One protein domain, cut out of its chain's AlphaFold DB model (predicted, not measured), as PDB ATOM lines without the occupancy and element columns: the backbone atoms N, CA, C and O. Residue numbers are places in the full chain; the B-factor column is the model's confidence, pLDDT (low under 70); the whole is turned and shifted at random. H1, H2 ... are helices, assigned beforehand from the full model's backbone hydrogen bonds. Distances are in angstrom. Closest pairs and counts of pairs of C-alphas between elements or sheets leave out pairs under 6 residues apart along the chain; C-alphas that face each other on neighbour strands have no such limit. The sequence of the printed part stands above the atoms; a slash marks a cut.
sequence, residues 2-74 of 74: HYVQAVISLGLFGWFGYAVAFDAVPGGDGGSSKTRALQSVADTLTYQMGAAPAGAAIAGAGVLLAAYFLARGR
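Overview. This is residues 2 to 74 of the 74 residues of an uncharacterized protein of Silicimonas sp (UniProt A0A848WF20). Two long helices, H1 and H3, run side by side in opposite directions as a close pair, and a third, H2, is set at a slant to them at one end, making a corner with the beginning of H3. A long loop, residues 22 to 32, joins the end of H1 to the beginning of H2. The printed part has 73 residues with three named helices, in the order H1, H2, H3, and no named strand; the class is all helix. The whole is compact, with a radius of gyration of the C-alphas of 13.0 A and spans of 38 by 27 by 16 A.

Along the chain. H1, residues 2 to 21, begins at C-alpha 2, (231.146, 195.111, 164.731), and is 28.0 A long from first to last C-alpha. H2, residues 33 to 49, begins at C-alpha 33, (238.345, 169.311, 166.490), and is 24.4 A long. H3, residues 51 to 72, is the longest at 31.8 A and ends at C-alpha 72, (237.765, 198.295, 162.526).

Arrangement. H1 and H3 touch at a shallow tilt of 4 degrees, opposite ways; their closest C-alphas, those of Gly 17 and Gly 55, are 3.8 A apart. H2 touches H3 with residues 42 to 46 alone, and H3 touches H2 with residues 51 to 55 alone. Their closest C-alphas, those of Thr 46 and Ala 54, are 5.3 A apart. H2 and H3 stand at a steep tilt of 57 degrees, opposite ways. H1 and H2 are close but not clearly touching; their closest C-alphas, those of Val 20 and Ala 42, are 7.0 A apart. In H1, H2 and H3 every O i to N i+4 pair is within hydrogen-bond range.

Size, cuts and confidence. The C-alphas farthest apart, those of Gly 27 and Arg 74, are 39.1 A apart. The printed part has no cut. The link from H1 to H2 is long, with 11 residues, and the link from H2 to H3 is tight, with 1 residue. The mean pLDDT of the printed part is 86.4; residues 27 to 30 and 73 to 74 are under 70.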
ATOM      1  N   HIS A   2     229.912 195.151 163.929       80.62
ATOM      2  CA  HIS A   2     231.146 195.111 164.731       80.62
ATOM      3  C   HIS A   2     230.941 195.198 166.251       80.62
ATOM      4  O   HIS A   2     231.598 194.481 166.996       80.62
ATOM      5  N   TYR A   3     229.974 195.999 166.711       85.19
ATOM      6  CA  TYR A   3     229.612 196.067 168.133       85.19
ATOM      7  C   TYR A   3     229.136 194.717 168.682       85.19
ATOM      8  O   TYR A   3     229.548 194.308 169.760       85.19
ATOM      9  N   VAL A   4     228.322 193.989 167.911       88.12
ATOM     10  CA  VAL A   4     227.838 192.654 168.298       88.12
ATOM     11  C   VAL A   4     229.009 191.671 168.396       88.12
ATOM     12  O   VAL A   4     229.102 190.930 169.366       88.12
ATOM     13  N   GLN A   5     229.955 191.718 167.451       88.50
ATOM     14  CA  GLN A   5     231.170 190.892 167.490       88.50
ATOM     15  C   GLN A   5     232.057 191.211 168.701       88.50
ATOM     16  O   GLN A   5     232.579 190.294 169.331       88.50
ATOM     17  N   ALA A   6     232.194 192.490 169.061       86.44
ATOM     18  CA  ALA A   6     232.962 192.915 170.227       86.44
ATOM     19  C   ALA A   6     232.337 192.423 171.543       86.44
ATOM     20  O   ALA A   6     233.038 191.856 172.380       86.44
ATOM     21  N   VAL A   7     231.016 192.561 171.697       90.44
ATOM     22  CA  VAL A   7     230.286 192.091 172.887       90.44
ATOM     23  C   VAL A   7     230.345 190.569 173.009       90.44
ATOM     24  O   VAL A   7     230.628 190.054 174.088       90.44
ATOM     25  N   ILE A   8     230.142 189.844 171.905       90.69
ATOM     26  CA  ILE A   8     230.243 188.378 171.885       90.69
ATOM     27  C   ILE A   8     231.656 187.929 172.271       90.69
ATOM     28  O   ILE A   8     231.806 186.991 173.048       90.69
ATOM     29  N   SER A   9     232.688 188.617 171.774       88.56
ATOM     30  CA  SER A   9     234.088 188.297 172.079       88.56
ATOM     31  C   SER A   9     234.410 188.509 173.558       88.56
ATOM     32  O   SER A   9     234.988 187.627 174.185       88.56
ATOM     33  N   LEU A  10     233.978 189.635 174.140       90.25
ATOM     34  CA  LEU A  10     234.118 189.910 175.574       90.25
ATOM     35  C   LEU A  10     233.408 188.860 176.431       90.25
ATOM     36  O   LEU A  10     234.001 188.340 177.372       90.25
ATOM     37  N   GLY A  11     232.161 188.527 176.088       90.81
ATOM     38  CA  GLY A  11     231.374 187.544 176.828       90.81
ATOM     39  C   GLY A  11     231.989 186.145 176.788       90.81
ATOM     40  O   GLY A  11     232.190 185.537 177.835       90.81
ATOM     41  N   LEU A  12     232.335 185.649 175.594       90.94
ATOM     42  CA  LEU A  12     232.881 184.298 175.415       90.94
ATOM     43  C   LEU A  12     234.251 184.129 176.069       90.94
ATOM     44  O   LEU A  12     234.452 183.184 176.827       90.94
ATOM     45  N   PHE A  13     235.193 185.030 175.790       91.44
ATOM     46  CA  PHE A  13     236.552 184.913 176.321       91.44
ATOM     47  C   PHE A  13     236.631 185.286 177.801       91.44
ATOM     48  O   PHE A  13     237.424 184.692 178.523       91.44
ATOM     49  N   GLY A  14     235.797 186.217 178.274       91.19
ATOM     50  CA  GLY A  14     235.680 186.521 179.698       91.19
ATOM     51  C   GLY A  14     235.156 185.322 180.488       91.19
ATOM     52  O   GLY A  14     235.769 184.926 181.478       91.19
ATOM     53  N   TRP A  15     234.077 184.691 180.014       93.12
ATOM     54  CA  TRP A  15     233.555 183.466 180.622       93.12
ATOM     55  C   TRP A  15     234.562 182.313 180.549       93.12
ATOM     56  O   TRP A  15     234.802 181.655 181.556       93.12
ATOM     57  N   PHE A  16     235.190 182.086 179.393       90.44
ATOM     58  CA  PHE A  16     236.149 180.993 179.231       90.44
ATOM     59  C   PHE A  16     237.405 181.199 180.090       90.44
ATOM     60  O   PHE A  16     237.861 180.267 180.745       90.44
ATOM     61  N   GLY A  17     237.920 182.429 180.165       90.00
ATOM     62  CA  GLY A  17     239.026 182.778 181.054       90.00
ATOM     63  C   GLY A  17     238.676 182.574 182.529       90.00
ATOM     64  O   GLY A  17     239.475 182.018 183.277       90.00
ATOM     65  N   TYR A  18     237.459 182.939 182.940       91.50
ATOM     66  CA  TYR A  18     236.954 182.636 184.280       91.50
ATOM     67  C   TYR A  18     236.882 181.123 184.534       91.50
ATOM     68  O   TYR A  18     237.372 180.648 185.555       91.50
ATOM     69  N   ALA A  19     236.331 180.357 183.593       89.56
ATOM     70  CA  ALA A  19     236.224 178.909 183.715       89.56
ATOM     71  C   ALA A  19     237.603 178.242 183.862       89.56
ATOM     72  O   ALA A  19     237.757 177.358 184.693       89.56
ATOM     73  N   VAL A  20     238.620 178.705 183.129       89.94
ATOM     74  CA  VAL A  20     240.004 178.220 183.280       89.94
ATOM     75  C   VAL A  20     240.597 178.613 184.634       89.94
ATOM     76  O   VAL A  20     241.189 177.774 185.303       89.94
ATOM     77  N   ALA A  21     240.409 179.860 185.079       90.19
ATOM     78  CA  ALA A  21     240.966 180.343 186.347       90.19
ATOM     79  C   ALA A  21     240.446 179.589 187.581       90.19
ATOM     80  O   ALA A  21     241.167 179.479 188.572       90.19
ATOM     81  N   PHE A  22     239.212 179.090 187.514       90.69
ATOM     82  CA  PHE A  22     238.527 178.400 188.609       90.69
ATOM     83  C   PHE A  22     238.337 176.899 188.366       90.69
ATOM     84  O   PHE A  22     237.546 176.280 189.072       90.69
ATOM     85  N   ASP A  23     239.037 176.324 187.381       84.31
ATOM     86  CA  ASP A  23     238.933 174.900 187.019       84.31
ATOM     87  C   ASP A  23     237.475 174.430 186.807       84.31
ATOM     88  O   ASP A  23     237.048 173.347 187.192       84.31
ATOM     89  N   ALA A  24     236.674 175.310 186.210       86.69
ATOM     90  CA  ALA A  24     235.251 175.133 185.949       86.69
ATOM     91  C   ALA A  24     234.959 174.980 184.447       86.69
ATOM     92  O   ALA A  24     233.823 175.184 184.007       86.69
ATOM     93  N   VAL A  25     235.978 174.667 183.636       82.50
ATOM     94  CA  VAL A  25     235.792 174.424 182.201       82.50
ATOM     95  C   VAL A  25     234.910 173.185 182.029       82.50
ATOM     96  O   VAL A  25     235.269 172.119 182.529       82.50
ATOM     97  N   PRO A  26     233.760 173.284 181.336       74.38
ATOM     98  CA  PRO A  26     232.877 172.140 181.153       74.38
ATOM     99  C   PRO A  26     233.610 170.993 180.453       74.38
ATOM    100  O   PRO A  26     234.066 171.138 179.320       74.38
ATOM    101  N   GLY A  27     233.711 169.846 181.125       69.69
ATOM    102  CA  GLY A  27     234.283 168.638 180.541       69.69
ATOM    103  C   GLY A  27     233.387 168.107 179.425       69.69
ATOM    104  O   GLY A  27     232.255 167.692 179.672       69.69
ATOM    105  N   GLY A  28     233.879 168.119 178.188       66.69
ATOM    106  CA  GLY A  28     233.188 167.525 177.051       66.69
ATOM    107  C   GLY A  28     233.908 167.795 175.737       66.69
ATOM    108  O   GLY A  28     234.283 168.925 175.447       66.69
ATOM    109  N   ASP A  29     234.041 166.769 174.895       64.00
ATOM    110  CA  ASP A  29     234.760 166.817 173.612       64.00
ATOM    111  C   ASP A  29     234.220 167.845 172.598       64.00
ATOM    112  O   ASP A  29     234.777 168.003 171.509       64.00
ATOM    113  N   GLY A  30     233.101 168.516 172.904       62.38
ATOM    114  CA  GLY A  30     232.450 169.513 172.049       62.38
ATOM    115  C   GLY A  30     232.057 169.004 170.659       62.38
ATOM    116  O   GLY A  30     231.676 169.804 169.809       62.38
ATOM    117  N   GLY A  31     232.215 167.700 170.400       70.81
ATOM    118  CA  GLY A  31     232.023 167.037 169.112       70.81
ATOM    119  C   GLY A  31     232.932 167.516 167.972       70.81
ATOM    120  O   GLY A  31     232.831 166.982 166.871       70.81
ATOM    121  N   SER A  32     233.805 168.509 168.186       80.88
ATOM    122  CA  SER A  32     234.568 169.164 167.118       80.88
ATOM    123  C   SER A  32     236.060 169.259 167.434       80.88
ATOM    124  O   SER A  32     236.474 169.518 168.565       80.88
ATOM    125  N   SER A  33     236.890 169.129 166.396       82.94
ATOM    126  CA  SER A  33     238.345 169.311 166.490       82.94
ATOM    127  C   SER A  33     238.740 170.708 166.981       82.94
ATOM    128  O   SER A  33     239.783 170.861 167.612       82.94
ATOM    129  N   LYS A  34     237.893 171.720 166.748       82.19
ATOM    130  CA  LYS A  34     238.117 173.099 167.206       82.19
ATOM    131  C   LYS A  34     237.973 173.231 168.719       82.19
ATOM    132  O   LYS A  34     238.801 173.884 169.344       82.19
ATOM    133  N   THR A  35     236.965 172.587 169.309       81.00
ATOM    134  CA  THR A  35     236.767 172.602 170.766       81.00
ATOM    135  C   THR A  35     237.914 171.890 171.472       81.00
ATOM    136  O   THR A  35     238.471 172.419 172.428       81.00
ATOM    137  N   ARG A  36     238.352 170.745 170.935       83.75
ATOM    138  CA  ARG A  36     239.483 169.991 171.490       83.75
ATOM    139  C   ARG A  36     240.808 170.759 171.400       83.75
ATOM    140  O   ARG A  36     241.595 170.729 172.339       83.75
ATOM    141  N   ALA A  37     241.039 171.478 170.300       85.56
ATOM    142  CA  ALA A  37     242.211 172.341 170.168       85.56
ATOM    143  C   ALA A  37     242.190 173.494 171.185       85.56
ATOM    144  O   ALA A  37     243.213 173.782 171.799       85.56
ATOM    145  N   LEU A  38     241.029 174.122 171.403       84.25
ATOM    146  CA  LEU A  38     240.881 175.189 172.394       84.25
ATOM    147  C   LEU A  38     241.155 174.681 173.819       84.25
ATOM    148  O   LEU A  38     241.887 175.329 174.563       84.25
ATOM    149  N   GLN A  39     240.618 173.507 174.161       85.75
ATOM    150  CA  GLN A  39     240.864 172.844 175.442       85.75
ATOM    151  C   GLN A  39     242.363 172.576 175.642       85.75
ATOM    152  O   GLN A  39     242.940 173.001 176.633       85.75
ATOM    153  N   SER A  40     243.025 171.987 174.639       87.19
ATOM    154  CA  SER A  40     244.462 171.692 174.692       87.19
ATOM    155  C   SER A  40     245.329 172.943 174.884       87.19
ATOM    156  O   SER A  40     246.335 172.892 175.596       87.19
ATOM    157  N   VAL A  41     244.949 174.076 174.284       87.44
ATOM    158  CA  VAL A  41     245.638 175.356 174.505       87.44
ATOM    159  C   VAL A  41     245.442 175.837 175.942       87.44
ATOM    160  O   VAL A  41     246.415 176.242 176.573       87.44
ATOM    161  N   ALA A  42     244.220 175.768 176.475       87.50
ATOM    162  CA  ALA A  42     243.940 176.150 177.858       87.50
ATOM    163  C   ALA A  42     244.703 175.273 178.865       87.50
ATOM    164  O   ALA A  42     245.293 175.811 179.802       87.50
ATOM    165  N   ASP A  43     244.777 173.964 178.629       89.06
ATOM    166  CA  ASP A  43     245.537 173.028 179.463       89.06
ATOM    167  C   ASP A  43     247.038 173.336 179.410       89.06
ATOM    168  O   ASP A  43     247.709 173.391 180.439       89.06
ATOM    169  N   THR A  44     247.569 173.614 178.214       91.44
ATOM    170  CA  THR A  44     248.983 173.971 178.028       91.44
ATOM    171  C   THR A  44     249.328 175.278 178.737       91.44
ATOM    172  O   THR A  44     250.351 175.359 179.414       91.44
ATOM    173  N   LEU A  45     248.479 176.302 178.612       88.56
ATOM    174  CA  LEU A  45     248.658 177.570 179.321       88.56
ATOM    175  C   LEU A  45     248.595 177.345 180.833       88.56
ATOM    176  O   LEU A  45     249.494 177.764 181.554       88.56
ATOM    177  N   THR A  46     247.590 176.616 181.308       91.88
ATOM    178  CA  THR A  46     247.427 176.296 182.730       91.88
ATOM    179  C   THR A  46     248.634 175.541 183.280       91.88
ATOM    180  O   THR A  46     249.106 175.863 184.366       91.88
ATOM    181  N   TYR A  47     249.199 174.607 182.515       90.44
ATOM    182  CA  TYR A  47     250.417 173.890 182.884       90.44
ATOM    183  C   TYR A  47     251.652 174.805 182.957       90.44
ATOM    184  O   TYR A  47     252.478 174.652 183.853       90.44
ATOM    185  N   GLN A  48     251.790 175.765 182.035       91.94
ATOM    186  CA  GLN A  48     252.969 176.637 181.963       91.94
ATOM    187  C   GLN A  48     252.974 177.767 182.997       91.94
ATOM    188  O   GLN A  48     254.038 178.111 183.505       91.94
ATOM    189  N   MET A  49     251.819 178.378 183.276       93.31
ATOM    190  CA  MET A  49     251.738 179.565 184.142       93.31
ATOM    191  C   MET A  49     250.823 179.400 185.360       93.31
ATOM    192  O   MET A  49     250.885 180.225 186.267       93.31
ATOM    193  N   GLY A  50     250.012 178.345 185.425       90.75
ATOM    194  CA  GLY A  50     248.964 178.164 186.431       90.75
ATOM    195  C   GLY A  50     247.592 178.661 185.957       90.75
ATOM    196  O   GLY A  50     247.485 179.477 185.041       90.75
ATOM    197  N   ALA A  51     246.527 178.176 186.601       89.31
ATOM    198  CA  ALA A  51     245.138 178.406 186.184       89.31
ATOM    199  C   ALA A  51     244.735 179.891 186.197       89.31
ATOM    200  O   ALA A  51     244.222 180.409 185.208       89.31
ATOM    201  N   ALA A  52     245.016 180.604 187.292       89.44
ATOM    202  CA  ALA A  52     244.657 182.016 187.438       89.44
ATOM    203  C   ALA A  52     245.282 182.931 186.357       89.44
ATOM    204  O   ALA A  52     244.534 183.657 185.695       89.44
ATOM    205  N   PRO A  53     246.610 182.909 186.116       92.19
ATOM    206  CA  PRO A  53     247.205 183.711 185.046       92.19
ATOM    207  C   PRO A  53     246.805 183.233 183.644       92.19
ATOM    208  O   PRO A  53     246.611 184.079 182.771       92.19
ATOM    209  N   ALA A  54     246.593 181.929 183.422       91.44
ATOM    210  CA  ALA A  54     246.077 181.425 182.148       91.44
ATOM    211  C   ALA A  54     244.670 181.970 181.851       91.44
ATOM    212  O   ALA A  54     244.410 182.482 180.759       91.44
ATOM    213  N   GLY A  55     243.778 181.946 182.843       90.06
ATOM    214  CA  GLY A  55     242.436 182.507 182.731       90.06
ATOM    215  C   GLY A  55     242.433 184.016 182.477       90.06
ATOM    216  O   GLY A  55     241.705 184.500 181.607       90.06
ATOM    217  N   ALA A  56     243.306 184.764 183.160       91.12
ATOM    218  CA  ALA A  56     243.481 186.196 182.920       91.12
ATOM    219  C   ALA A  56     244.003 186.495 181.503       91.12
ATOM    220  O   ALA A  56     243.514 187.419 180.850       91.12
ATOM    221  N   ALA A  57     244.950 185.698 180.997       91.19
ATOM    222  CA  ALA A  57     245.477 185.840 179.641       91.19
ATOM    223  C   ALA A  57     244.396 185.591 178.575       91.19
ATOM    224  O   ALA A  57     244.273 186.363 177.622       91.19
ATOM    225  N   ILE A  58     243.567 184.559 178.762       91.25
ATOM    226  CA  ILE A  58     242.435 184.243 177.880       91.25
ATOM    227  C   ILE A  58     241.409 185.383 177.879       91.25
ATOM    228  O   ILE A  58     241.004 185.846 176.809       91.25
ATOM    229  N   ALA A  59     241.023 185.881 179.057       91.50
ATOM    230  CA  ALA A  59     240.107 187.013 179.168       91.50
ATOM    231  C   ALA A  59     240.688 188.274 178.498       91.50
ATOM    232  O   ALA A  59     239.992 188.958 177.743       91.50
ATOM    233  N   GLY A  60     241.982 188.542 178.702       89.88
ATOM    234  CA  GLY A  60     242.705 189.648 178.073       89.88
ATOM    235  C   GLY A  60     242.727 189.565 176.545       89.88
ATOM    236  O   GLY A  60     242.496 190.571 175.871       89.88
ATOM    237  N   ALA A  61     242.909 188.369 175.978       91.00
ATOM    238  CA  ALA A  61     242.813 188.155 174.533       91.00
ATOM    239  C   ALA A  61     241.417 188.521 173.989       91.00
ATOM    240  O   ALA A  61     241.305 189.144 172.931       91.00
ATOM    241  N   GLY A  62     240.359 188.218 174.749       90.25
ATOM    242  CA  GLY A  62     238.989 188.642 174.454       90.25
ATOM    243  C   GLY A  62     238.812 190.158 174.376       90.25
ATOM    244  O   GLY A  62     238.163 190.661 173.455       90.25
ATOM    245  N   VAL A  63     239.427 190.893 175.307       92.19
ATOM    246  CA  VAL A  63     239.404 192.366 175.329       92.19
ATOM    247  C   VAL A  63     240.105 192.942 174.099       92.19
ATOM    248  O   VAL A  63     239.562 193.834 173.448       92.19
ATOM    249  N   LEU A  64     241.280 192.414 173.739       92.38
ATOM    250  CA  LEU A  64     242.018 192.850 172.548       92.38
ATOM    251  C   LEU A  64     241.221 192.597 171.264       92.38
ATOM    252  O   LEU A  64     241.155 193.462 170.389       92.38
ATOM    253  N   LEU A  65     240.567 191.439 171.170       90.81
ATOM    254  CA  LEU A  65     239.724 191.091 170.031       90.81
ATOM    255  C   LEU A  65     238.499 192.014 169.926       90.81
ATOM    256  O   LEU A  65     238.155 192.479 168.837       90.81
ATOM    257  N   ALA A  66     237.870 192.338 171.055       89.56
ATOM    258  CA  ALA A  66     236.768 193.289 171.096       89.56
ATOM    259  C   ALA A  66     237.207 194.703 170.692       89.56
ATOM    260  O   ALA A  66     236.536 195.338 169.876       89.56
ATOM    261  N   ALA A  67     238.355 195.170 171.193       91.50
ATOM    262  CA  ALA A  67     238.938 196.453 170.812       91.50
ATOM    263  C   ALA A  67     239.244 196.510 169.308       91.50
ATOM    264  O   ALA A  67     238.935 197.507 168.656       91.50
ATOM    265  N   TYR A  68     239.773 195.423 168.736       91.94
ATOM    266  CA  TYR A  68     240.011 195.308 167.299       91.94
ATOM    267  C   TYR A  68     238.722 195.454 166.480       91.94
ATOM    268  O   TYR A  68     238.683 196.243 165.534       91.94
ATOM    269  N   PHE A  69     237.648 194.742 166.841       91.56
ATOM    270  CA  PHE A  69     236.371 194.872 166.133       91.56
ATOM    271  C   PHE A  69     235.797 196.283 166.241       91.56
ATOM    272  O   PHE A  69     235.288 196.815 165.255       91.56
ATOM    273  N   LEU A  70     235.916 196.906 167.413       88.12
ATOM    274  CA  LEU A  70     235.447 198.267 167.634       88.12
ATOM    275  C   LEU A  70     236.236 199.291 166.803       88.12
ATOM    276  O   LEU A  70     235.642 200.194 166.221       88.12
ATOM    277  N   ALA A  71     237.558 199.125 166.713       88.50
ATOM    278  CA  ALA A  71     238.441 199.991 165.937       88.50
ATOM    279  C   ALA A  71     238.246 199.826 164.423       88.50
ATOM    280  O   ALA A  71     238.264 200.813 163.697       88.50
ATOM    281  N   ARG A  72     238.013 198.596 163.947       82.31
ATOM    282  CA  ARG A  72     237.765 198.295 162.526       82.31
ATOM    283  C   ARG A  72     236.390 198.764 162.035       82.31
ATOM    284  O   ARG A  72     236.176 198.864 160.835       82.31
ATOM    285  N   GLY A  73     235.451 198.993 162.950       64.25
ATOM    286  CA  GLY A  73     234.109 199.479 162.633       64.25
ATOM    287  C   GLY A  73     233.974 201.001 162.513       64.25
ATOM    288  O   GLY A  73     232.836 201.460 162.428       64.25
ATOM    289  N   ARG A  74     235.080 201.758 162.569       55.91
ATOM    290  CA  ARG A  74     235.141 203.209 162.317       55.91
ATOM    291  C   ARG A  74     235.575 203.475 160.883       55.91
ATOM    292  O   ARG A  74     235.090 204.485 160.335       55.91
TER     293      ARG A  74